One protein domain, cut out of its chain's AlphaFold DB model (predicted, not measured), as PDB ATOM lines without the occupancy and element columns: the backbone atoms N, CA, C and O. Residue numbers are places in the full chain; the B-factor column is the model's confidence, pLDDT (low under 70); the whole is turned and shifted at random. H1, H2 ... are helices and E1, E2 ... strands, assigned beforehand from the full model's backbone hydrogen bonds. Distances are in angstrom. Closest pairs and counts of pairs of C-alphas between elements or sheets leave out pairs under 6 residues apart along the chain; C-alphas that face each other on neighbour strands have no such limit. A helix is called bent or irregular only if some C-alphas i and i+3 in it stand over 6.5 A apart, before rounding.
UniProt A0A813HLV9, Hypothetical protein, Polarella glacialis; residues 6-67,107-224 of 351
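AT A GLANCE: This is residues 6 to 67 and 107 to 224 of the 351 residues of the protein "Hypothetical protein" of Polarella glacialis (UniProt A0A813HLV9). Two lobes stand end to end: one is a four-stranded sheet, E1 E4 E3 E2, with H1 and H2 over one face, the other a smaller, twisted four-stranded sheet, E5 E6 E8 E7, with H4 grazing it through residues 145 to 149, the short helix H3 just before E5, two long loops, residues 161 to 178 and 182 to 206, and H5 at the far end of the domain. The edge strands E1 and E5 come near each other between the lobes. The printed part has 180 residues, with five named helices and eight named strands in the order H1 E1 H2 E2 E3 E4 H3 E5 H4 E6 E7 E8 H5, which hold 94 residues; the sheets run E1 E4 E3 E2 and E5 E6 E8 E7, both mixed. The class is mixed, helices and strands; the whole is compact, with a radius of gyration of the C-alphas of 17.9 A, yet elongated, spanning 56 by 34 by 34 A.

IN THESE COORDINATES: Find C-alpha 6 at (184.787, 220.121, 137.886), where H1 begins and runs to residue 13. E1 is residues 19 to 24, 16.7 A; H2, residues 27 to 43, covers 24.2 A. Then come E2, 48 to 54, 17.4 A, E3, 58 to 63, and, after the cut, E4, 109 to 114, each of these two 16.9 A. H3 is 122 to 127, E5 130 to 133, H4 139 to 149, E6 157 to 160, E7 179 to 181 and E8 207 to 212, 15.4 A. H5, 215 to 224, ends at C-alpha 224 (215.056, 210.995, 116.120). H4 is irregular: C-alphas 140 and 143 are 7.1 A apart.

HOW THE PARTS SIT: Look first at two layers, helices on one face of a sheet: H1 and H2 are on the same face, at heights over the sheet of 9.2 A and 8.6 A. The closest C-alphas of H2 and E2 are Ala 41 and Phe 48, 4.9 A. E1, H2, E2 form a split strand-helix-strand unit, two strands running the same way with others between, its crossover right-handed. E1 and E4 are parallel, N 22 to O 111 2.8 A; E4 and E3 antiparallel, N 61 to O 110 2.8 A; the hairpin E2 and E3 has N 54 to O 58 at 2.8 A. In the second sheet, E5, H4, E6 form a strand-helix-strand unit, parallel neighbours joined through a helix, right-handed; N 131 to O 157 is 2.8 A. E6 and E8 are antiparallel, N 158 to O 210 2.8 A, and E7 and E8 form a hairpin, N 211 to O 180 2.7 A. H4 only grazes this sheet with residues 145 to 149. H3 and H4 are near each other. H5 is only just not on the sheet, with 4 pairs of C-alphas within 10 A. Every O i to N i+4 pair is within hydrogen-bond range in H1, H2 and H3; H4 has 5 of 7, H5 5 of 6.

THE WHOLE: The C-alphas farthest apart, Glu 42 and Leu 223, are 56.5 A apart. Residues 68 to 106 are not printed, and C-alphas 67 and 107 are 8.0 A apart. The links E6 to E7 and E7 to E8 are long. The mean pLDDT of the printed part is 86.9; look for values under 70 at 66 to 67, 170 to 174, 184 to 191, 197 to 204 and 214 to 224.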
ATOM      1  N   VAL A   6     184.248 220.553 139.189       93.31
ATOM      2  CA  VAL A   6     184.787 220.121 137.886       93.31
ATOM      3  C   VAL A   6     184.402 218.673 137.582       93.31
ATOM      4  O   VAL A   6     183.951 218.374 136.483       93.31
ATOM      5  N   ALA A   7     184.518 217.783 138.571       96.75
ATOM      6  CA  ALA A   7     184.129 216.383 138.427       96.75
ATOM      7  C   ALA A   7     182.622 216.240 138.154       96.75
ATOM      8  O   ALA A   7     182.218 215.495 137.264       96.75
ATOM      9  N   LEU A   8     181.795 216.995 138.882       97.25
ATOM     10  CA  LEU A   8     180.347 217.004 138.706       97.25
ATOM     11  C   LEU A   8     179.937 217.560 137.340       97.25
ATOM     12  O   LEU A   8     179.107 216.964 136.664       97.25
ATOM     13  N   GLN A   9     180.540 218.671 136.918       95.75
ATOM     14  CA  GLN A   9     180.297 219.267 135.609       95.75
ATOM     15  C   GLN A   9     180.678 218.295 134.489       95.75
ATOM     16  O   GLN A   9     179.848 218.014 133.631       95.75
ATOM     17  N   ALA A  10     181.876 217.704 134.541       95.25
ATOM     18  CA  ALA A  10     182.313 216.709 133.564       95.25
ATOM     19  C   ALA A  10     181.342 215.519 133.495       95.25
ATOM     20  O   ALA A  10     180.962 215.088 132.410       95.25
ATOM     21  N   PHE A  11     180.879 215.020 134.645       96.75
ATOM     22  CA  PHE A  11     179.894 213.942 134.692       96.75
ATOM     23  C   PHE A  11     178.539 214.335 134.081       96.75
ATOM     24  O   PHE A  11     177.889 213.510 133.443       96.75
ATOM     25  N   LEU A  12     178.090 215.577 134.236       95.75
ATOM     26  CA  LEU A  12     176.805 216.018 133.687       95.75
ATOM     27  C   LEU A  12     176.881 216.372 132.195       95.75
ATOM     28  O   LEU A  12     175.942 216.066 131.460       95.75
ATOM     29  N   GLU A  13     177.980 216.983 131.755       95.12
ATOM     30  CA  GLU A  13     178.147 217.535 130.403       95.12
ATOM     31  C   GLU A  13     178.747 216.548 129.397       95.12
ATOM     32  O   GLU A  13     178.579 216.735 128.194       95.12
ATOM     33  N   LEU A  14     179.418 215.484 129.856       94.44
ATOM     34  CA  LEU A  14     180.055 214.489 128.987       94.44
ATOM     35  C   LEU A  14     179.394 213.111 129.159       94.44
ATOM     36  O   LEU A  14     179.891 212.284 129.929       94.44
ATOM     37  N   PRO A  15     178.302 212.804 128.424       91.81
ATOM     38  CA  PRO A  15     177.591 211.523 128.514       91.81
ATOM     39  C   PRO A  15     178.458 210.289 128.237       91.81
ATOM     40  O   PRO A  15     178.125 209.182 128.649       91.81
ATOM     41  N   THR A  16     179.577 210.463 127.536       92.19
ATOM     42  CA  THR A  16     180.542 209.395 127.259       92.19
ATOM     43  C   THR A  16     181.417 209.050 128.466       92.19
ATOM     44  O   THR A  16     181.963 207.947 128.512       92.19
ATOM     45  N   LEU A  17     181.521 209.930 129.474       94.12
ATOM     46  CA  LEU A  17     182.210 209.621 130.728       94.12
ATOM     47  C   LEU A  17     181.379 208.639 131.550       94.12
ATOM     48  O   LEU A  17     180.342 208.998 132.110       94.12
ATOM     49  N   ARG A  18     181.857 207.393 131.625       94.75
ATOM     50  CA  ARG A  18     181.206 206.317 132.387       94.75
ATOM     51  C   ARG A  18     181.537 206.348 133.871       94.75
ATOM     52  O   ARG A  18     180.682 206.038 134.688       94.75
ATOM     53  N   ARG A  19     182.763 206.716 134.233       96.56
ATOM     54  CA  ARG A  19     183.212 206.735 135.626       96.56
ATOM     55  C   ARG A  19     183.955 208.026 135.906       96.56
ATOM     56  O   ARG A  19     184.886 208.368 135.186       96.56
ATOM     57  N   VAL A  20     183.557 208.712 136.970       97.88
ATOM     58  CA  VAL A  20     184.258 209.886 137.491       97.88
ATOM     59  C   VAL A  20     184.601 209.627 138.951       97.88
ATOM     60  O   VAL A  20     183.711 209.393 139.762       97.88
ATOM     61  N   LEU A  21     185.890 209.662 139.287       98.12
ATOM     62  CA  LEU A  21     186.372 209.539 140.660       98.12
ATOM     63  C   LEU A  21     186.927 210.883 141.125       98.12
ATOM     64  O   LEU A  21     187.778 211.487 140.475       98.12
ATOM     65  N   GLY A  22     186.460 211.332 142.280       98.00
ATOM     66  CA  GLY A  22     186.905 212.553 142.916       98.00
ATOM     67  C   GLY A  22     187.479 212.291 144.303       98.00
ATOM     68  O   GLY A  22     186.783 211.793 145.181       98.00
ATOM     69  N   VAL A  23     188.746 212.646 144.520       98.12
ATOM     70  CA  VAL A  23     189.427 212.466 145.813       98.12
ATOM     71  C   VAL A  23     189.766 213.823 146.420       98.12
ATOM     72  O   VAL A  23     190.366 214.688 145.764       98.12
ATOM     73  N   GLU A  24     189.356 214.036 147.669       98.06
ATOM     74  CA  GLU A  24     189.625 215.265 148.415       98.06
ATOM     75  C   GLU A  24     190.220 214.981 149.790       98.06
ATOM     76  O   GLU A  24     189.635 214.272 150.607       98.06
ATOM     77  N   LEU A  25     191.355 215.621 150.070       97.12
ATOM     78  CA  LEU A  25     192.043 215.480 151.346       97.12
ATOM     79  C   LEU A  25     191.319 216.237 152.468       97.12
ATOM     80  O   LEU A  25     191.171 215.708 153.570       97.12
ATOM     81  N   ALA A  26     190.856 217.466 152.201       96.94
ATOM     82  CA  ALA A  26     190.272 218.331 153.222       96.94
ATOM     83  C   ALA A  26     188.817 217.930 153.549       96.94
ATOM     84  O   ALA A  26     187.940 218.082 152.689       96.94
ATOM     85  N   PRO A  27     188.505 217.521 154.798       97.69
ATOM     86  CA  PRO A  27     187.169 217.039 155.159       97.69
ATOM     87  C   PRO A  27     186.048 218.050 154.892       97.69
ATOM     88  O   PRO A  27     184.985 217.684 154.400       97.69
ATOM     89  N   SER A  28     186.283 219.339 155.151       97.56
ATOM     90  CA  SER A  28     185.286 220.395 154.924       97.56
ATOM     91  C   SER A  28     184.895 220.534 153.450       97.56
ATOM     92  O   SER A  28     183.718 220.718 153.134       97.56
ATOM     93  N   ARG A  29     185.865 220.407 152.535       97.50
ATOM     94  CA  ARG A  29     185.630 220.473 151.086       97.50
ATOM     95  C   ARG A  29     184.958 219.203 150.573       97.50
ATOM     96  O   ARG A  29     184.026 219.304 149.775       97.50
ATOM     97  N   TYR A  30     185.349 218.043 151.104       98.25
ATOM     98  CA  TYR A  30     184.663 216.782 150.839       98.25
ATOM     99  C   TYR A  30     183.182 216.847 151.250       98.25
ATOM    100  O   TYR A  30     182.318 216.573 150.422       98.25
ATOM    101  N   LEU A  31     182.857 217.302 152.467       98.19
ATOM    102  CA  LEU A  31     181.465 217.403 152.935       98.19
ATOM    103  C   LEU A  31     180.605 218.321 152.052       98.19
ATOM    104  O   LEU A  31     179.415 218.072 151.864       98.19
ATOM    105  N   ALA A  32     181.191 219.382 151.489       98.06
ATOM    106  CA  ALA A  32     180.492 220.223 150.519       98.06
ATOM    107  C   ALA A  32     180.177 219.460 149.219       98.06
ATOM    108  O   ALA A  32     179.075 219.594 148.689       98.06
ATOM    109  N   SER A  33     181.118 218.643 148.739       98.12
ATOM    110  CA  SER A  33     180.941 217.802 147.550       98.12
ATOM    111  C   SER A  33     179.932 216.664 147.774       98.12
ATOM    112  O   SER A  33     179.094 216.410 146.914       98.12
ATOM    113  N   GLU A  34     179.926 216.055 148.964       98.56
ATOM    114  CA  GLU A  34     178.967 215.020 149.365       98.56
ATOM    115  C   GLU A  34     177.533 215.561 149.357       98.56
ATOM    116  O   GLU A  34     176.654 215.009 148.694       98.56
ATOM    117  N   LYS A  35     177.312 216.715 150.000       98.38
ATOM    118  CA  LYS A  35     176.013 217.407 149.976       98.38
ATOM    119  C   LYS A  35     175.577 217.788 148.562       98.38
ATOM    120  O   LYS A  35     174.381 217.813 148.288       98.38
ATOM    121  N   ALA A  36     176.513 218.117 147.671       98.38
ATOM    122  CA  ALA A  36     176.186 218.440 146.285       98.38
ATOM    123  C   ALA A  36     175.638 217.218 145.528       98.38
ATOM    124  O   ALA A  36     174.637 217.353 144.829       98.38
ATOM    125  N   LEU A  37     176.233 216.032 145.709       98.50
ATOM    126  CA  LEU A  37     175.729 214.796 145.096       98.50
ATOM    127  C   LEU A  37     174.376 214.364 145.679       98.50
ATOM    128  O   LEU A  37     173.494 213.979 144.917       98.50
ATOM    129  N   GLN A  38     174.178 214.492 146.998       98.56
ATOM    130  CA  GLN A  38     172.876 214.228 147.631       98.56
ATOM    131  C   GLN A  38     171.778 215.126 147.046       98.56
ATOM    132  O   GLN A  38     170.758 214.628 146.577       98.56
ATOM    133  N   ARG A  39     172.026 216.441 146.966       98.50
ATOM    134  CA  ARG A  39     171.082 217.398 146.364       98.50
ATOM    135  C   ARG A  39     170.791 217.099 144.897       98.50
ATOM    136  O   ARG A  39     169.669 217.312 144.456       98.50
ATOM    137  N   LEU A  40     171.779 216.628 144.133       98.06
ATOM    138  CA  LEU A  40     171.568 216.238 142.738       98.06
ATOM    139  C   LEU A  40     170.614 215.038 142.631       98.06
ATOM    140  O   LEU A  40     169.709 215.064 141.797       98.06
ATOM    141  N   ALA A  41     170.782 214.026 143.488       98.12
ATOM    142  CA  ALA A  41     169.882 212.875 143.556       98.12
ATOM    143  C   ALA A  41     168.456 213.285 143.953       98.12
ATOM    144  O   ALA A  41     167.490 212.887 143.309       98.12
ATOM    145  N   GLU A  42     168.327 214.133 144.976       98.12
ATOM    146  CA  GLU A  42     167.040 214.648 145.458       98.12
ATOM    147  C   GLU A  42     166.321 215.506 144.409       98.12
ATOM    148  O   GLU A  42     165.102 215.419 144.264       98.12
ATOM    149  N   ALA A  43     167.064 216.328 143.662       98.00
ATOM    150  CA  ALA A  43     166.505 217.199 142.634       98.00
ATOM    151  C   ALA A  43     166.070 216.430 141.377       98.00
ATOM    152  O   ALA A  43     165.140 216.851 140.689       98.00
ATOM    153  N   LEU A  44     166.738 215.317 141.057       97.12
ATOM    154  CA  LEU A  44     166.516 214.536 139.838       97.12
ATOM    155  C   LEU A  44     166.394 213.026 140.135       97.12
ATOM    156  O   LEU A  44     167.131 212.224 139.556       97.12
ATOM    157  N   PRO A  45     165.418 212.598 140.957       96.94
ATOM    158  CA  PRO A  45     165.338 211.223 141.467       96.94
ATOM    159  C   PRO A  45     165.014 210.178 140.392       96.94
ATOM    160  O   PRO A  45     165.211 208.987 140.593       96.94
ATOM    161  N   ARG A  46     164.507 210.606 139.227       95.38
ATOM    162  CA  ARG A  46     164.282 209.719 138.069       95.38
ATOM    163  C   ARG A  46     165.560 209.413 137.294       95.38
ATOM    164  O   ARG A  46     165.570 208.476 136.506       95.38
ATOM    165  N   ARG A  47     166.591 210.242 137.466       94.94
ATOM    166  CA  ARG A  47     167.840 210.176 136.707       94.94
ATOM    167  C   ARG A  47     169.013 209.768 137.579       94.94
ATOM    168  O   ARG A  47     169.918 209.128 137.069       94.94
ATOM    169  N   PHE A  48     169.023 210.119 138.858       97.19
ATOM    170  CA  PHE A  48     170.147 209.828 139.736       97.19
ATOM    171  C   PHE A  48     169.690 209.175 141.035       97.19
ATOM    172  O   PHE A  48     168.713 209.603 141.643       97.19
ATOM    173  N   GLU A  49     170.451 208.177 141.478       97.44
ATOM    174  CA  GLU A  49     170.312 207.553 142.792       97.44
ATOM    175  C   GLU A  49     171.641 207.562 143.546       97.44
ATOM    176  O   GLU A  49     172.718 207.411 142.957       97.44
ATOM    177  N   VAL A  50     171.567 207.722 144.868       98.38
ATOM    178  CA  VAL A  50     172.710 207.493 145.758       98.38
ATOM    179  C   VAL A  50     172.821 205.988 145.974       98.38
ATOM    180  O   VAL A  50     172.043 205.409 146.727       98.38
ATOM    181  N   ALA A  51     173.769 205.357 145.287       97.81
ATOM    182  CA  ALA A  51     173.963 203.912 145.353       97.81
ATOM    183  C   ALA A  51     174.757 203.490 146.599       97.81
ATOM    184  O   ALA A  51     174.491 202.433 147.164       97.81
ATOM    185  N   GLU A  52     175.710 204.315 147.046       98.38
ATOM    186  CA  GLU A  52     176.479 204.077 148.274       98.38
ATOM    187  C   GLU A  52     176.710 205.393 149.028       98.38
ATOM    188  O   GLU A  52     176.983 206.430 148.414       98.38
ATOM    189  N   LEU A  53     176.631 205.352 150.361       98.38
ATOM    190  CA  LEU A  53     176.909 206.493 151.232       98.38
ATOM    191  C   LEU A  53     177.544 206.038 152.550       98.38
ATOM    192  O   LEU A  53     176.901 205.403 153.381       98.38
ATOM    193  N   GLU A  54     178.786 206.457 152.768       98.25
ATOM    194  CA  GLU A  54     179.446 206.502 154.068       98.25
ATOM    195  C   GLU A  54     179.744 207.963 154.407       98.25
ATOM    196  O   GLU A  54     180.736 208.536 153.946       98.25
ATOM    197  N   THR A  55     178.882 208.569 155.222       98.12
ATOM    198  CA  THR A  55     178.962 209.987 155.591       98.12
ATOM    199  C   THR A  55     180.371 210.403 156.011       98.12
ATOM    200  O   THR A  55     180.963 209.826 156.926       98.12
ATOM    201  N   GLY A  56     180.896 211.444 155.362       97.12
ATOM    202  CA  GLY A  56     182.222 211.990 155.658       97.12
ATOM    203  C   GLY A  56     183.390 211.195 155.067       97.12
ATOM    204  O   GLY A  56     184.536 211.601 155.264       97.12
ATOM    205  N   LYS A  57     183.127 210.094 154.354       98.06
ATOM    206  CA  LYS A  57     184.155 209.205 153.795       98.06
ATOM    207  C   LYS A  57     183.974 208.941 152.310       98.06
ATOM    208  O   LYS A  57     184.935 209.081 151.555       98.06
ATOM    209  N   ARG A  58     182.781 208.519 151.897       98.44
ATOM    210  CA  ARG A  58     182.517 208.070 150.532       98.44
ATOM    211  C   ARG A  58     181.063 208.293 150.145       98.44
ATOM    212  O   ARG A  58     180.158 208.002 150.917       98.44
ATOM    213  N   ILE A  59     180.835 208.734 148.918       98.62
ATOM    214  CA  ILE A  59     179.508 208.781 148.303       98.62
ATOM    215  C   ILE A  59     179.625 208.369 146.838       98.62
ATOM    216  O   ILE A  59     180.512 208.836 146.122       98.62
ATOM    217  N   LEU A  60     178.730 207.491 146.391       98.56
ATOM    218  CA  LEU A  60     178.635 207.050 145.006       98.56
ATOM    219  C   LEU A  60     177.243 207.377 144.481       98.56
ATOM    220  O   LEU A  60     176.236 206.856 144.966       98.56
ATOM    221  N   LEU A  61     177.204 208.245 143.478       98.25
ATOM    222  CA  LEU A  61     176.006 208.581 142.732       98.25
ATOM    223  C   LEU A  61     176.024 207.837 141.400       98.25
ATOM    224  O   LEU A  61     177.044 207.746 140.714       98.25
ATOM    225  N   ARG A  62     174.867 207.318 141.025       97.19
ATOM    226  CA  ARG A  62     174.668 206.481 139.852       97.19
ATOM    227  C   ARG A  62     173.563 207.068 138.992       97.19
ATOM    228  O   ARG A  62     172.551 207.527 139.515       97.19
ATOM    229  N   GLU A  63     173.752 207.046 137.677       95.75
ATOM    230  CA  GLU A  63     172.716 207.449 136.727       95.75
ATOM    231  C   GLU A  63     171.785 206.272 136.397       95.75
ATOM    232  O   GLU A  63     172.231 205.203 135.972       95.75
ATOM    233  N   ILE A  64     170.486 206.478 136.594       93.62
ATOM    234  CA  ILE A  64     169.400 205.544 136.301       93.62
ATOM    235  C   ILE A  64     168.915 205.803 134.870       93.62
ATOM    236  O   ILE A  64     168.628 206.940 134.499       93.62
ATOM    237  N   GLY A  65     168.801 204.747 134.061       80.75
ATOM    238  CA  GLY A  65     168.204 204.839 132.721       80.75
ATOM    239  C   GLY A  65     169.118 205.416 131.629       80.75
ATOM    240  O   GLY A  65     168.629 205.818 130.580       80.75
ATOM    241  N   GLY A  66     170.440 205.434 131.840       63.66
ATOM    242  CA  GLY A  66     171.431 205.997 130.907       63.66
ATOM    243  C   GLY A  66     171.643 205.232 129.590       63.66
ATOM    244  O   GLY A  66     172.429 205.672 128.748       63.66
ATOM    245  N   ALA A  67     170.941 204.119 129.362       54.91
ATOM    246  CA  ALA A  67     170.940 203.437 128.072       54.91
ATOM    247  C   ALA A  67     170.006 204.167 127.093       54.91
ATOM    248  O   ALA A  67     168.928 203.693 126.770       54.91
ATOM    249  N   MET A 107     176.605 201.417 132.885       90.31
ATOM    250  CA  MET A 107     176.198 202.300 133.963       90.31
ATOM    251  C   MET A 107     177.187 203.452 134.154       90.31
ATOM    252  O   MET A 107     178.399 203.244 134.229       90.31
ATOM    253  N   ARG A 108     176.655 204.676 134.257       95.56
ATOM    254  CA  ARG A 108     177.442 205.879 134.537       95.56
ATOM    255  C   ARG A 108     177.442 206.172 136.032       95.56
ATOM    256  O   ARG A 108     176.382 206.215 136.657       95.56
ATOM    257  N   VAL A 109     178.625 206.376 136.604       97.25
ATOM    258  CA  VAL A 109     178.807 206.629 138.038       97.25
ATOM    259  C   VAL A 109     179.761 207.792 138.296       97.25
ATOM    260  O   VAL A 109     180.765 207.968 137.600       97.25
ATOM    261  N   ILE A 110     179.465 208.555 139.344       98.31
ATOM    262  CA  ILE A 110     180.375 209.525 139.946       98.31
ATOM    263  C   ILE A 110     180.551 209.191 141.421       98.31
ATOM    264  O   ILE A 110     179.587 209.001 142.160       98.31
ATOM    265  N   GLU A 111     181.800 209.105 141.848       98.56
ATOM    266  CA  GLU A 111     182.175 208.701 143.191       98.56
ATOM    267  C   GLU A 111     183.098 209.745 143.804       98.56
ATOM    268  O   GLU A 111     184.136 210.066 143.225       98.56
ATOM    269  N   PHE A 112     182.753 210.244 144.991       98.62
ATOM    270  CA  PHE A 112     183.628 211.103 145.783       98.62
ATOM    271  C   PHE A 112     184.128 210.373 147.025       98.62
ATOM    272  O   PHE A 112     183.361 209.703 147.716       98.62
ATOM    273  N   ARG A 113     185.420 210.538 147.328       98.62
ATOM    274  CA  ARG A 113     186.093 209.979 148.507       98.62
ATOM    275  C   ARG A 113     186.848 211.058 149.275       98.62
ATOM    276  O   ARG A 113     187.535 211.894 148.680       98.62
ATOM    277  N   GLN A 114     186.768 210.999 150.598       98.50
ATOM    278  CA  GLN A 114     187.667 211.717 151.489       98.50
ATOM    279  C   GLN A 114     188.956 210.905 151.611       98.50
ATOM    280  O   GLN A 114     188.933 209.753 152.037       98.50
ATOM    281  N   GLY A 115     190.084 211.473 151.193       97.94
ATOM    282  CA  GLY A 115     191.340 210.734 151.182       97.94
ATOM    283  C   GLY A 115     192.487 211.432 150.471       97.94
ATOM    284  O   GLY A 115     192.377 212.555 149.983       97.94
ATOM    285  N   ASP A 116     193.613 210.731 150.433       96.94
ATOM    286  CA  ASP A 116     194.838 211.166 149.774       96.94
ATOM    287  C   ASP A 116     194.914 210.554 148.369       96.94
ATOM    288  O   ASP A 116     194.862 209.332 148.219       96.94
ATOM    289  N   LEU A 117     195.055 211.398 147.341       95.88
ATOM    290  CA  LEU A 117     195.197 210.965 145.947       95.88
ATOM    291  C   LEU A 117     196.393 210.018 145.764       95.88
ATOM    292  O   LEU A 117     196.326 209.080 144.973       95.88
ATOM    293  N   LEU A 118     197.472 210.219 146.527       96.44
ATOM    294  CA  LEU A 118     198.666 209.374 146.460       96.44
ATOM    295  C   LEU A 118     198.425 207.959 147.005       96.44
ATOM    296  O   LEU A 118     199.230 207.066 146.752       96.44
ATOM    297  N   LYS A 119     197.306 207.741 147.706       97.31
ATOM    298  CA  LYS A 119     196.884 206.445 148.257       97.31
ATOM    299  C   LYS A 119     195.758 205.779 147.465       97.31
ATOM    300  O   LYS A 119     195.280 204.732 147.885       97.31
ATOM    301  N   VAL A 120     195.317 206.375 146.354       96.88
ATOM    302  CA  VAL A 120     194.377 205.720 145.427       96.88
ATOM    303  C   VAL A 120     195.004 204.432 144.907       96.88
ATOM    304  O   VAL A 120     196.217 204.377 144.727       96.88
ATOM    305  N   ASP A 121     194.209 203.391 144.697       97.25
ATOM    306  CA  ASP A 121     194.733 202.114 144.224       97.25
ATOM    307  C   ASP A 121     195.315 202.240 142.805       97.25
ATOM    308  O   ASP A 121     194.785 202.966 141.959       97.25
ATOM    309  N   ALA A 122     196.413 201.530 142.542       95.88
ATOM    310  CA  ALA A 122     197.083 201.588 141.248       95.88
ATOM    311  C   ALA A 122     196.212 201.065 140.106       95.88
ATOM    312  O   ALA A 122     196.255 201.616 139.007       95.88
ATOM    313  N   ALA A 123     195.368 200.062 140.360       95.56
ATOM    314  CA  ALA A 123     194.428 199.573 139.366       95.56
ATOM    315  C   ALA A 123     193.425 200.667 138.978       95.56
ATOM    316  O   ALA A 123     193.096 200.804 137.804       95.56
ATOM    317  N   GLU A 124     192.972 201.491 139.926       95.38
ATOM    318  CA  GLU A 124     192.036 202.578 139.623       95.38
ATOM    319  C   GLU A 124     192.663 203.669 138.755       95.38
ATOM    320  O   GLU A 124     192.020 204.128 137.808       95.38
ATOM    321  N   LEU A 125     193.913 204.053 139.033       95.56
ATOM    322  CA  LEU A 125     194.641 204.996 138.180       95.56
ATOM    323  C   LEU A 125     194.954 204.406 136.804       95.56
ATOM    324  O   LEU A 125     194.831 205.115 135.807       95.56
ATOM    325  N   ALA A 126     195.261 203.111 136.726       95.62
ATOM    326  CA  ALA A 126     195.506 202.428 135.460       95.62
ATOM    327  C   ALA A 126     194.275 202.417 134.541       95.62
ATOM    328  O   ALA A 126     194.420 202.360 133.322       95.62
ATOM    329  N   PHE A 127     193.055 202.518 135.079       94.88
ATOM    330  CA  PHE A 127     191.850 202.644 134.254       94.88
ATOM    331  C   PHE A 127     191.592 204.070 133.749       94.88
ATOM    332  O   PHE A 127     190.861 204.228 132.767       94.88
ATOM    333  N   ALA A 128     192.181 205.094 134.369       96.88
ATOM    334  CA  ALA A 128     191.877 206.488 134.069       96.88
ATOM    335  C   ALA A 128     192.358 206.904 132.668       96.88
ATOM    336  O   ALA A 128     193.533 206.790 132.333       96.88
ATOM    337  N   ASP A 129     191.444 207.430 131.850       96.38
ATOM    338  CA  ASP A 129     191.773 208.085 130.573       96.38
ATOM    339  C   ASP A 129     192.297 209.509 130.767       96.38
ATOM    340  O   ASP A 129     193.073 210.017 129.958       96.38
ATOM    341  N   ALA A 130     191.862 210.166 131.841       96.50
ATOM    342  CA  ALA A 130     192.264 211.515 132.184       96.50
ATOM    343  C   ALA A 130     192.344 211.691 133.702       96.50
ATOM    344  O   ALA A 130     191.509 211.173 134.446       96.50
ATOM    345  N   VAL A 131     193.320 212.474 134.155       96.88
ATOM    346  CA  VAL A 131     193.492 212.868 135.554       96.88
ATOM    347  C   VAL A 131     193.641 214.381 135.639       96.88
ATOM    348  O   VAL A 131     194.477 214.975 134.962       96.88
ATOM    349  N   LEU A 132     192.836 215.009 136.500       96.00
ATOM    350  CA  LEU A 132     192.935 216.432 136.829       96.00
ATOM    351  C   LEU A 132     193.512 216.614 138.235       96.00
ATOM    352  O   LEU A 132     192.881 216.273 139.238       96.00
ATOM    353  N   MET A 133     194.691 217.220 138.313       95.38
ATOM    354  CA  MET A 133     195.388 217.575 139.544       95.38
ATOM    355  C   MET A 133     195.324 219.085 139.785       95.38
ATOM    356  O   MET A 133     196.252 219.836 139.493       95.38
ATOM    357  N   GLN A 134     194.212 219.536 140.366       90.62
ATOM    358  CA  GLN A 134     193.992 220.941 140.722       90.62
ATOM    359  C   GLN A 134     194.566 221.275 142.112       90.62
ATOM    360  O   GLN A 134     193.825 221.608 143.039       90.62
ATOM    361  N   VAL A 135     195.879 221.116 142.287       87.88
ATOM    362  CA  VAL A 135     196.586 221.403 143.548       87.88
ATOM    363  C   VAL A 135     197.973 221.966 143.245       87.88
ATOM    364  O   VAL A 135     198.698 221.401 142.431       87.88
ATOM    365  N   CYS A 136     198.359 223.043 143.930       87.31
ATOM    366  CA  CYS A 136     199.752 223.483 143.980       87.31
ATOM    367  C   CYS A 136     200.519 222.534 144.908       87.31
ATOM    368  O   CYS A 136     200.322 222.555 146.124       87.31
ATOM    369  N   LEU A 137     201.320 221.645 144.326       86.75
ATOM    370  CA  LEU A 137     202.041 220.612 145.062       86.75
ATOM    371  C   LEU A 137     203.309 221.195 145.704       86.75
ATOM    372  O   LEU A 137     204.150 221.721 144.973       86.75
ATOM    373  N   PRO A 138     203.499 221.050 147.029       90.12
ATOM    374  CA  PRO A 138     204.793 221.291 147.660       90.12
ATOM    375  C   PRO A 138     205.898 220.467 146.991       90.12
ATOM    376  O   PRO A 138     205.668 219.303 146.649       90.12
ATOM    377  N   THR A 139     207.103 221.029 146.872       86.50
ATOM    378  CA  THR A 139     208.267 220.369 146.248       86.50
ATOM    379  C   THR A 139     208.592 219.017 146.877       86.50
ATOM    380  O   THR A 139     208.916 218.056 146.183       86.50
ATOM    381  N   SER A 140     208.379 218.882 148.188       90.94
ATOM    382  CA  SER A 140     208.551 217.618 148.914       90.94
ATOM    383  C   SER A 140     207.641 216.479 148.428       90.94
ATOM    384  O   SER A 140     207.948 215.312 148.667       90.94
ATOM    385  N   LEU A 141     206.539 216.782 147.732       92.62
ATOM    386  CA  LEU A 141     205.618 215.788 147.174       92.62
ATOM    387  C   LEU A 141     205.871 215.477 145.697       92.62
ATOM    388  O   LEU A 141     205.303 214.503 145.195       92.62
ATOM    389  N   HIS A 142     206.718 216.240 144.994       90.62
ATOM    390  CA  HIS A 142     206.984 216.018 143.565       90.62
ATOM    391  C   HIS A 142     207.462 214.587 143.274       90.62
ATOM    392  O   HIS A 142     206.862 213.953 142.402       90.62
ATOM    393  N   PRO A 143     208.412 213.993 144.034       90.19
ATOM    394  CA  PRO A 143     208.805 212.595 143.842       90.19
ATOM    395  C   PRO A 143     207.644 211.604 143.953       90.19
ATOM    396  O   PRO A 143     207.535 210.670 143.160       90.19
ATOM    397  N   ALA A 144     206.765 211.793 144.941       93.06
ATOM    398  CA  ALA A 144     205.641 210.895 145.175       93.06
ATOM    399  C   ALA A 144     204.602 210.993 144.050       93.06
ATOM    400  O   ALA A 144     204.108 209.970 143.585       93.06
ATOM    401  N   VAL A 145     204.335 212.203 143.558       93.56
ATOM    402  CA  VAL A 145     203.438 212.446 142.420       93.56
ATOM    403  C   VAL A 145     204.014 211.873 141.124       93.56
ATOM    404  O   VAL A 145     203.305 211.186 140.389       93.56
ATOM    405  N   CYS A 146     205.306 212.076 140.858       91.44
ATOM    406  CA  CYS A 146     205.976 211.505 139.686       91.44
ATOM    407  C   CYS A 146     205.953 209.970 139.720       91.44
ATOM    408  O   CYS A 146     205.730 209.329 138.698       91.44
ATOM    409  N   ARG A 147     206.119 209.353 140.898       92.00
ATOM    410  CA  ARG A 147     205.929 207.902 141.050       92.00
ATOM    411  C   ARG A 147     204.481 207.493 140.800       92.00
ATOM    412  O   ARG A 147     204.259 206.541 140.066       92.00
ATOM    413  N   LYS A 148     203.516 208.224 141.362       94.88
ATOM    414  CA  LYS A 148     202.091 207.894 141.260       94.88
ATOM    415  C   LYS A 148     201.565 207.964 139.828       94.88
ATOM    416  O   LYS A 148     200.799 207.110 139.405       94.88
ATOM    417  N   THR A 149     202.016 208.949 139.058       94.75
ATOM    418  CA  THR A 149     201.618 209.119 137.652       94.75
ATOM    419  C   THR A 149     202.094 207.981 136.745       94.75
ATOM    420  O   THR A 149     201.488 207.769 135.706       94.75
ATOM    421  N   ARG A 150     203.091 207.179 137.155       93.19
ATOM    422  CA  ARG A 150     203.515 205.970 136.413       93.19
ATOM    423  C   ARG A 150     202.472 204.861 136.395       93.19
ATOM    424  O   ARG A 150     202.600 203.927 135.615       93.19
ATOM    425  N   GLU A 151     201.481 204.937 137.274       95.50
ATOM    426  CA  GLU A 151     200.377 203.982 137.315       95.50
ATOM    427  C   GLU A 151     199.317 204.291 136.249       95.50
ATOM    428  O   GLU A 151     198.407 203.494 136.046       95.50
ATOM    429  N   LEU A 152     199.419 205.434 135.560       96.31
ATOM    430  CA  LEU A 152     198.528 205.776 134.459       96.31
ATOM    431  C   LEU A 152     198.790 204.872 133.256       96.31
ATOM    432  O   LEU A 152     199.935 204.571 132.912       96.31
ATOM    433  N   LYS A 153     197.716 204.481 132.567       95.06
ATOM    434  CA  LYS A 153     197.849 203.759 131.302       95.06
ATOM    435  C   LYS A 153     198.480 204.641 130.218       95.06
ATOM    436  O   LYS A 153     198.270 205.859 130.215       95.06
ATOM    437  N   PRO A 154     199.173 204.040 129.239       94.88
ATOM    438  CA  PRO A 154     199.628 204.766 128.062       94.88
ATOM    439  C   PRO A 154     198.470 205.475 127.354       94.88
ATOM    440  O   PRO A 154     197.366 204.943 127.238       94.88
ATOM    441  N   GLY A 155     198.720 206.696 126.893       94.06
ATOM    442  CA  GLY A 155     197.722 207.562 126.274       94.06
ATOM    443  C   GLY A 155     196.899 208.401 127.253       94.06
ATOM    444  O   GLY A 155     196.272 209.368 126.815       94.06
ATOM    445  N   ALA A 156     196.924 208.094 128.556       96.06
ATOM    446  CA  ALA A 156     196.176 208.855 129.550       96.06
ATOM    447  C   ALA A 156     196.627 210.319 129.594       96.06
ATOM    448  O   ALA A 156     197.819 210.629 129.508       96.06
ATOM    449  N   LYS A 157     195.662 211.227 129.745       95.06
ATOM    450  CA  LYS A 157     195.897 212.670 129.815       95.06
ATOM    451  C   LYS A 157     196.021 213.129 131.260       95.06
ATOM    452  O   LYS A 157     195.237 212.737 132.118       95.06
ATOM    453  N   LEU A 158     196.973 214.007 131.526       95.50
ATOM    454  CA  LEU A 158     197.200 214.582 132.840       95.50
ATOM    455  C   LEU A 158     197.163 216.102 132.751       95.50
ATOM    456  O   LEU A 158     197.918 216.706 131.996       95.50
ATOM    457  N   PHE A 159     196.297 216.700 133.558       94.50
ATOM    458  CA  PHE A 159     196.131 218.140 133.687       94.50
ATOM    459  C   PHE A 159     196.633 218.542 135.071       94.50
ATOM    460  O   PHE A 159     196.055 218.122 136.076       94.50
ATOM    461  N   ALA A 160     197.694 219.338 135.152       93.69
ATOM    462  CA  ALA A 160     198.295 219.743 136.425       93.69
ATOM    463  C   ALA A 160     198.684 221.225 136.415       93.69
ATOM    464  O   ALA A 160     198.953 221.788 135.362       93.69
ATOM    465  N   PHE A 161     198.734 221.870 137.581       90.19
ATOM    466  CA  PHE A 161     199.234 223.252 137.684       90.19
ATOM    467  C   PHE A 161     200.760 223.369 137.585       90.19
ATOM    468  O   PHE A 161     201.277 224.473 137.467       90.19
ATOM    469  N   ALA A 162     201.477 222.245 137.635       89.94
ATOM    470  CA  ALA A 162     202.925 222.192 137.500       89.94
ATOM    471  C   ALA A 162     203.315 221.382 136.257       89.94
ATOM    472  O   ALA A 162     202.661 220.385 135.936       89.94
ATOM    473  N   ASP A 163     204.403 221.791 135.603       90.62
ATOM    474  CA  ASP A 163     205.051 221.007 134.551       90.62
ATOM    475  C   ASP A 163     205.759 219.812 135.206       90.62
ATOM    476  O   ASP A 163     206.898 219.907 135.672       90.62
ATOM    477  N   LEU A 164     205.046 218.685 135.307       89.94
ATOM    478  CA  LEU A 164     205.582 217.484 135.948       89.94
ATOM    479  C   LEU A 164     206.748 216.869 135.165       89.94
ATOM    480  O   LEU A 164     207.532 216.127 135.750       89.94
ATOM    481  N   ALA A 165     206.862 217.162 133.866       87.06
ATOM    482  CA  ALA A 165     207.993 216.718 133.065       87.06
ATOM    483  C   ALA A 165     209.256 217.518 133.411       87.06
ATOM    484  O   ALA A 165     210.335 216.942 133.508       87.06
ATOM    485  N   PHE A 166     209.113 218.823 133.663       85.81
ATOM    486  CA  PHE A 166     210.223 219.683 134.077       85.81
ATOM    487  C   PHE A 166     210.744 219.351 135.479       85.81
ATOM    488  O   PHE A 166     211.950 219.261 135.682       85.81
ATOM    489  N   ILE A 167     209.846 219.127 136.440       84.56
ATOM    490  CA  ILE A 167     210.228 218.790 137.825       84.56
ATOM    491  C   ILE A 167     210.509 217.294 138.013       84.56
ATOM    492  O   ILE A 167     210.656 216.830 139.148       84.56
ATOM    493  N   TRP A 168     210.529 216.516 136.924       84.69
ATOM    494  CA  TRP A 168     210.800 215.090 136.999       84.69
ATOM    495  C   TRP A 168     212.203 214.889 137.573       84.69
ATOM    496  O   TRP A 168     213.174 215.339 136.964       84.69
ATOM    497  N   PRO A 169     212.352 214.235 138.735       74.75
ATOM    498  CA  PRO A 169     213.635 214.249 139.418       74.75
ATOM    499  C   PRO A 169     214.682 213.468 138.620       74.75
ATOM    500  O   PRO A 169     214.606 212.238 138.538       74.75
ATOM    501  N   ALA A 170     215.667 214.171 138.057       68.62
ATOM    502  CA  ALA A 170     216.833 213.546 137.429       68.62
ATOM    503  C   ALA A 170     217.643 212.742 138.463       68.62
ATOM    504  O   ALA A 170     218.123 211.644 138.182       68.62
ATOM    505  N   ASP A 171     217.694 213.247 139.697       58.66
ATOM    506  CA  ASP A 171     218.567 212.744 140.761       58.66
ATOM    507  C   ASP A 171     218.023 211.518 141.504       58.66
ATOM    508  O   ASP A 171     218.714 210.937 142.337       58.66
ATOM    509  N   LEU A 172     216.792 211.073 141.222       59.34
ATOM    510  CA  LEU A 172     216.224 209.902 141.905       59.34
ATOM    511  C   LEU A 172     216.749 208.561 141.377       59.34
ATOM    512  O   LEU A 172     216.249 207.517 141.802       59.34
ATOM    513  N   GLY A 173     217.683 208.560 140.417       66.12
ATOM    514  CA  GLY A 173     218.143 207.335 139.750       66.12
ATOM    515  C   GLY A 173     216.989 206.528 139.138       66.12
ATOM    516  O   GLY A 173     217.086 205.315 138.957       66.12
ATOM    517  N   GLY A 174     215.853 207.190 138.901       67.81
ATOM    518  CA  GLY A 174     214.623 206.576 138.439       67.81
ATOM    519  C   GLY A 174     214.585 206.464 136.917       67.81
ATOM    520  O   GLY A 174     215.366 207.114 136.226       67.81
ATOM    521  N   PRO A 175     213.646 205.674 136.369       76.50
ATOM    522  CA  PRO A 175     213.433 205.620 134.931       76.50
ATOM    523  C   PRO A 175     213.053 207.003 134.373       76.50
ATOM    524  O   PRO A 175     212.520 207.841 135.124       76.50
ATOM    525  N   PRO A 176     213.304 207.217 133.067       85.12
ATOM    526  CA  PRO A 176     213.034 208.477 132.386       85.12
ATOM    527  C   PRO A 176     211.586 208.934 132.577       85.12
ATOM    528  O   PRO A 176     210.683 208.143 132.882       85.12
ATOM    529  N   CYS A 177     211.373 210.242 132.428       88.81
ATOM    530  CA  CYS A 177     210.035 210.811 132.467       88.81
ATOM    531  C   CYS A 177     209.172 210.164 131.383       88.81
ATOM    532  O   CYS A 177     209.512 210.205 130.207       88.81
ATOM    533  N   HIS A 178     208.053 209.558 131.782       90.75
ATOM    534  CA  HIS A 178     207.096 208.973 130.839       90.75
ATOM    535  C   HIS A 178     205.985 209.964 130.465       90.75
ATOM    536  O   HIS A 178     205.071 209.604 129.730       90.75
ATOM    537  N   LEU A 179     206.016 211.186 131.001       92.19
ATOM    538  CA  LEU A 179     205.046 212.227 130.691       92.19
ATOM    539  C   LEU A 179     205.612 213.104 129.578       92.19
ATOM    540  O   LEU A 179     206.643 213.748 129.748       92.19
ATOM    541  N   ALA A 180     204.909 213.158 128.454       90.88
ATOM    542  CA  ALA A 180     205.218 214.076 127.370       90.88
ATOM    543  C   ALA A 180     204.182 215.208 127.347       90.88
ATOM    544  O   ALA A 180     202.995 214.936 127.544       90.88
ATOM    545  N   PRO A 181     204.563 216.467 127.082       89.19
ATOM    546  CA  PRO A 181     203.590 217.512 126.785       89.19
ATOM    547  C   PRO A 181     202.682 217.075 125.629       89.19
ATOM    548  O   PRO A 181     203.162 216.550 124.620       89.19
ATOM    549  N   CYS A 182     201.373 217.279 125.756       86.06
ATOM    550  CA  CYS A 182     200.477 217.060 124.626       86.06
ATOM    551  C   CYS A 182     200.719 218.120 123.554       86.06
ATOM    552  O   CYS A 182     200.977 219.282 123.866       86.06
ATOM    553  N   ARG A 183     200.558 217.729 122.289       75.38
ATOM    554  CA  ARG A 183     200.341 218.700 121.215       75.38
ATOM    555  C   ARG A 183     198.944 219.299 121.387       75.38
ATOM    556  O   ARG A 183     198.014 218.573 121.753       75.38
ATOM    557  N   GLY A 184     198.824 220.613 121.198       63.28
ATOM    558  CA  GLY A 184     197.538 221.306 121.242       63.28
ATOM    559  C   GLY A 184     196.566 220.766 120.189       63.28
ATOM    560  O   GLY A 184     196.963 220.068 119.259       63.28
ATOM    561  N   ALA A 185     195.279 221.095 120.325       54.62
ATOM    562  CA  ALA A 185     194.243 220.691 119.366       54.62
ATOM    563  C   ALA A 185     194.468 221.245 117.941       54.62
ATOM    564  O   ALA A 185     193.863 220.762 116.991       54.62
ATOM    565  N   ASP A 186     195.326 222.255 117.804       58.84
ATOM    566  CA  ASP A 186     195.727 222.903 116.556       58.84
ATOM    567  C   ASP A 186     197.115 222.458 116.061       58.84
ATOM    568  O   ASP A 186     197.692 223.111 115.194       58.84
ATOM    569  N   ASP A 187     197.680 221.390 116.639       57.47
ATOM    570  CA  ASP A 187     199.067 220.954 116.423       57.47
ATOM    571  C   ASP A 187     200.119 222.043 116.708       57.47
ATOM    572  O   ASP A 187     201.308 221.867 116.409       57.47
ATOM    573  N   SER A 188     199.732 223.161 117.337       56.44
ATOM    574  CA  SER A 188     200.697 224.174 117.723       56.44
ATOM    575  C   SER A 188     201.581 223.600 118.827       56.44
ATOM    576  O   SER A 188     201.140 223.176 119.898       56.44
ATOM    577  N   ALA A 189     202.887 223.568 118.562       52.84
ATOM    578  CA  ALA A 189     203.886 223.166 119.549       52.84
ATOM    579  C   ALA A 189     203.983 224.161 120.726       52.84
ATOM    580  O   ALA A 189     204.713 223.911 121.685       52.84
ATOM    581  N   SER A 190     203.297 225.306 120.630       51.91
ATOM    582  CA  SER A 190     203.441 226.453 121.521       51.91
ATOM    583  C   SER A 190     202.523 226.442 122.737       51.91
ATOM    584  O   SER A 190     202.892 227.063 123.730       51.91
ATOM    585  N   ASP A 191     201.378 225.752 122.715       64.25
ATOM    586  CA  ASP A 191     200.440 225.803 123.845       64.25
ATOM    587  C   ASP A 191     200.456 224.481 124.630       64.25
ATOM    588  O   ASP A 191     199.563 223.641 124.540       64.25
ATOM    589  N   LYS A 192     201.499 224.303 125.459       72.69
ATOM    590  CA  LYS A 192     201.570 223.244 126.498       72.69
ATOM    591  C   LYS A 192     200.458 223.371 127.554       72.69
ATOM    592  O   LYS A 192     200.357 222.549 128.470       72.69
ATOM    593  N   HIS A 193     199.671 224.434 127.455       81.56
ATOM    594  CA  HIS A 193     198.680 224.865 128.407       81.56
ATOM    595  C   HIS A 193     197.267 224.600 127.890       81.56
ATOM    596  O   HIS A 193     196.862 225.056 126.824       81.56
ATOM    597  N   TYR A 194     196.472 223.906 128.697       81.56
ATOM    598  CA  TYR A 194     195.040 223.812 128.493       81.56
ATOM    599  C   TYR A 194     194.363 225.073 129.036       81.56
ATOM    600  O   TYR A 194     194.390 225.344 130.244       81.56
ATOM    601  N   LYS A 195     193.746 225.840 128.133       75.31
ATOM    602  CA  LYS A 195     192.985 227.046 128.475       75.31
ATOM    603  C   LYS A 195     191.707 226.663 129.209       75.31
ATOM    604  O   LYS A 195     190.983 225.755 128.810       75.31
ATOM    605  N   THR A 196     191.422 227.378 130.287       75.12
ATOM    606  CA  THR A 196     190.214 227.186 131.092       75.12
ATOM    607  C   THR A 196     189.297 228.390 130.925       75.12
ATOM    608  O   THR A 196     189.764 229.518 130.793       75.12
ATOM    609  N   SER A 197     187.980 228.167 130.921       66.50
ATOM    610  CA  SER A 197     186.978 229.223 130.689       66.50
ATOM    611  C   SER A 197     186.942 230.300 131.778       66.50
ATOM    612  O   SER A 197     186.389 231.371 131.563       66.50
ATOM    613  N   TRP A 198     187.543 230.039 132.940       68.38
ATOM    614  CA  TRP A 198     187.725 231.024 134.009       68.38
ATOM    615  C   TRP A 198     189.033 231.823 133.887       68.38
ATOM    616  O   TRP A 198     189.367 232.581 134.792       68.38
ATOM    617  N   SER A 199     189.772 231.676 132.786       63.09
ATOM    618  CA  SER A 199     190.881 232.557 132.413       63.09
ATOM    619  C   SER A 199     190.363 233.659 131.481       63.09
ATOM    620  O   SER A 199     190.662 233.673 130.291       63.09
ATOM    621  N   PHE A 200     189.501 234.534 132.008       52.25
ATOM    622  CA  PHE A 200     188.814 235.564 131.212       52.25
ATOM    623  C   PHE A 200     189.783 236.608 130.634       52.25
ATOM    624  O   PHE A 200     189.603 237.056 129.505       52.25
ATOM    625  N   ASP A 201     190.859 236.891 131.370       65.25
ATOM    626  CA  ASP A 201     191.849 237.915 131.021       65.25
ATOM    627  C   ASP A 201     193.196 237.297 130.591       65.25
ATOM    628  O   ASP A 201     194.208 237.980 130.479       65.25
ATOM    629  N   GLY A 202     193.245 235.969 130.413       58.03
ATOM    630  CA  GLY A 202     194.503 235.216 130.327       58.03
ATOM    631  C   GLY A 202     195.200 235.003 131.682       58.03
ATOM    632  O   GLY A 202     196.200 234.292 131.743       58.03
ATOM    633  N   GLU A 203     194.662 235.560 132.773       60.44
ATOM    634  CA  GLU A 203     195.229 235.473 134.130       60.44
ATOM    635  C   GLU A 203     194.845 234.200 134.904       60.44
ATOM    636  O   GLU A 203     195.437 233.881 135.936       60.44
ATOM    637  N   GLY A 204     193.848 233.443 134.438       65.44
ATOM    638  CA  GLY A 204     193.485 232.179 135.075       65.44
ATOM    639  C   GLY A 204     194.598 231.153 134.894       65.44
ATOM    640  O   GLY A 204     195.099 230.987 133.784       65.44
ATOM    641  N   HIS A 205     194.954 230.438 135.967       73.81
ATOM    642  CA  HIS A 205     196.044 229.463 135.931       73.81
ATOM    643  C   HIS A 205     195.770 228.367 134.888       73.81
ATOM    644  O   HIS A 205     194.833 227.574 135.073       73.81
ATOM    645  N   PRO A 206     196.555 228.306 133.798       85.50
ATOM    646  CA  PRO A 206     196.436 227.220 132.845       85.50
ATOM    647  C   PRO A 206     196.843 225.898 133.496       85.50
ATOM    648  O   PRO A 206     197.638 225.862 134.437       85.50
ATOM    649  N   PHE A 207     196.324 224.794 132.964       89.56
ATOM    650  CA  PHE A 207     196.872 223.479 133.279       89.56
ATOM    651  C   PHE A 207     197.953 223.130 132.271       89.56
ATOM    652  O   PHE A 207     197.718 223.226 131.071       89.56
ATOM    653  N   PHE A 208     199.088 222.630 132.734       91.38
ATOM    654  CA  PHE A 208     199.960 221.830 131.889       91.38
ATOM    655  C   PHE A 208     199.208 220.573 131.473       91.38
ATOM    656  O   PHE A 208     198.691 219.846 132.328       91.38
ATOM    657  N   LEU A 209     199.139 220.338 130.164       92.38
ATOM    658  CA  LEU A 209     198.536 219.144 129.598       92.38
ATOM    659  C   LEU A 209     199.632 218.190 129.133       92.38
ATOM    660  O   LEU A 209     200.367 218.462 128.184       92.38
ATOM    661  N   MET A 210     199.715 217.047 129.797       93.56
ATOM    662  CA  MET A 210     200.676 215.988 129.509       93.56
ATOM    663  C   MET A 210     199.949 214.699 129.133       93.56
ATOM    664  O   MET A 210     198.778 214.503 129.454       93.56
ATOM    665  N   GLN A 211     200.648 213.817 128.437       94.00
ATOM    666  CA  GLN A 211     200.204 212.478 128.094       94.00
ATOM    667  C   GLN A 211     201.205 211.471 128.643       94.00
ATOM    668  O   GLN A 211     202.411 211.623 128.451       94.00
ATOM    669  N   ALA A 212     200.696 210.432 129.298       94.38
ATOM    670  CA  ALA A 212     201.489 209.267 129.652       94.38
ATOM    671  C   ALA A 212     201.883 208.524 128.363       94.38
ATOM    672  O   ALA A 212     201.021 208.077 127.605       94.38
ATOM    673  N   GLY A 213     203.178 208.452 128.071       88.38
ATOM    674  CA  GLY A 213     203.728 207.817 126.878       88.38
ATOM    675  C   GLY A 213     203.818 206.294 126.986       88.38
ATOM    676  O   GLY A 213     203.821 205.721 128.078       88.38
ATOM    677  N   LEU A 214     203.936 205.639 125.828       66.12
ATOM    678  CA  LEU A 214     204.478 204.286 125.729       66.12
ATOM    679  C   LEU A 214     205.995 204.380 125.929       66.12
ATOM    680  O   LEU A 214     206.642 205.209 125.288       66.12
ATOM    681  N   GLN A 215     206.573 203.545 126.800       59.97
ATOM    682  CA  GLN A 215     208.022 203.559 127.062       59.97
ATOM    683  C   GLN A 215     208.866 203.433 125.778       59.97
ATOM    684  O   GLN A 215     209.969 203.967 125.731       59.97
ATOM    685  N   GLU A 216     208.350 202.783 124.729       58.28
ATOM    686  CA  GLU A 216     209.055 202.603 123.451       58.28
ATOM    687  C   GLU A 216     209.025 203.835 122.533       58.28
ATOM    688  O   GLU A 216     210.033 204.139 121.894       58.28
ATOM    689  N   GLU A 217     207.923 204.589 122.480       54.34
ATOM    690  CA  GLU A 217     207.827 205.782 121.619       54.34
ATOM    691  C   GLU A 217     208.640 206.960 122.166       54.34
ATOM    692  O   GLU A 217     209.187 207.738 121.386       54.34
ATOM    693  N   ALA A 218     208.780 207.074 123.491       53.06
ATOM    694  CA  ALA A 218     209.665 208.068 124.101       53.06
ATOM    695  C   ALA A 218     211.139 207.810 123.730       53.06
ATOM    696  O   ALA A 218     211.869 208.739 123.395       53.06
ATOM    697  N   LEU A 219     211.546 206.537 123.701       52.50
ATOM    698  CA  LEU A 219     212.892 206.109 123.314       52.50
ATOM    699  C   LEU A 219     213.181 206.350 121.825       52.50
ATOM    700  O   LEU A 219     214.264 206.820 121.478       52.50
ATOM    701  N   LEU A 220     212.221 206.065 120.940       53.53
ATOM    702  CA  LEU A 220     212.367 206.308 119.499       53.53
ATOM    703  C   LEU A 220     212.301 207.804 119.152       53.53
ATOM    704  O   LEU A 220     213.092 208.276 118.336       53.53
ATOM    705  N   GLY A 221     211.428 208.562 119.821       52.50
ATOM    706  CA  GLY A 221     211.305 210.007 119.640       52.50
ATOM    707  C   GLY A 221     212.551 210.777 120.080       52.50
ATOM    708  O   GLY A 221     212.970 211.694 119.381       52.50
ATOM    709  N   GLU A 222     213.203 210.387 121.181       51.78
ATOM    710  CA  GLU A 222     214.470 211.006 121.602       51.78
ATOM    711  C   GLU A 222     215.632 210.677 120.652       51.78
ATOM    712  O   GLU A 222     216.483 211.533 120.401       51.78
ATOM    713  N   LEU A 223     215.648 209.478 120.060       44.38
ATOM    714  CA  LEU A 223     216.649 209.071 119.067       44.38
ATOM    715  C   LEU A 223     216.526 209.831 117.735       44.38
ATOM    716  O   LEU A 223     217.543 210.070 117.076       44.38
ATOM    717  N   GLU A 224     215.315 210.238 117.352       45.66
ATOM    718  CA  GLU A 224     215.056 210.995 116.120       45.66
ATOM    719  C   GLU A 224     215.135 212.521 116.321       45.66
ATOM    720  O   GLU A 224     215.700 213.221 115.478       45.66
TER     721      GLU A 224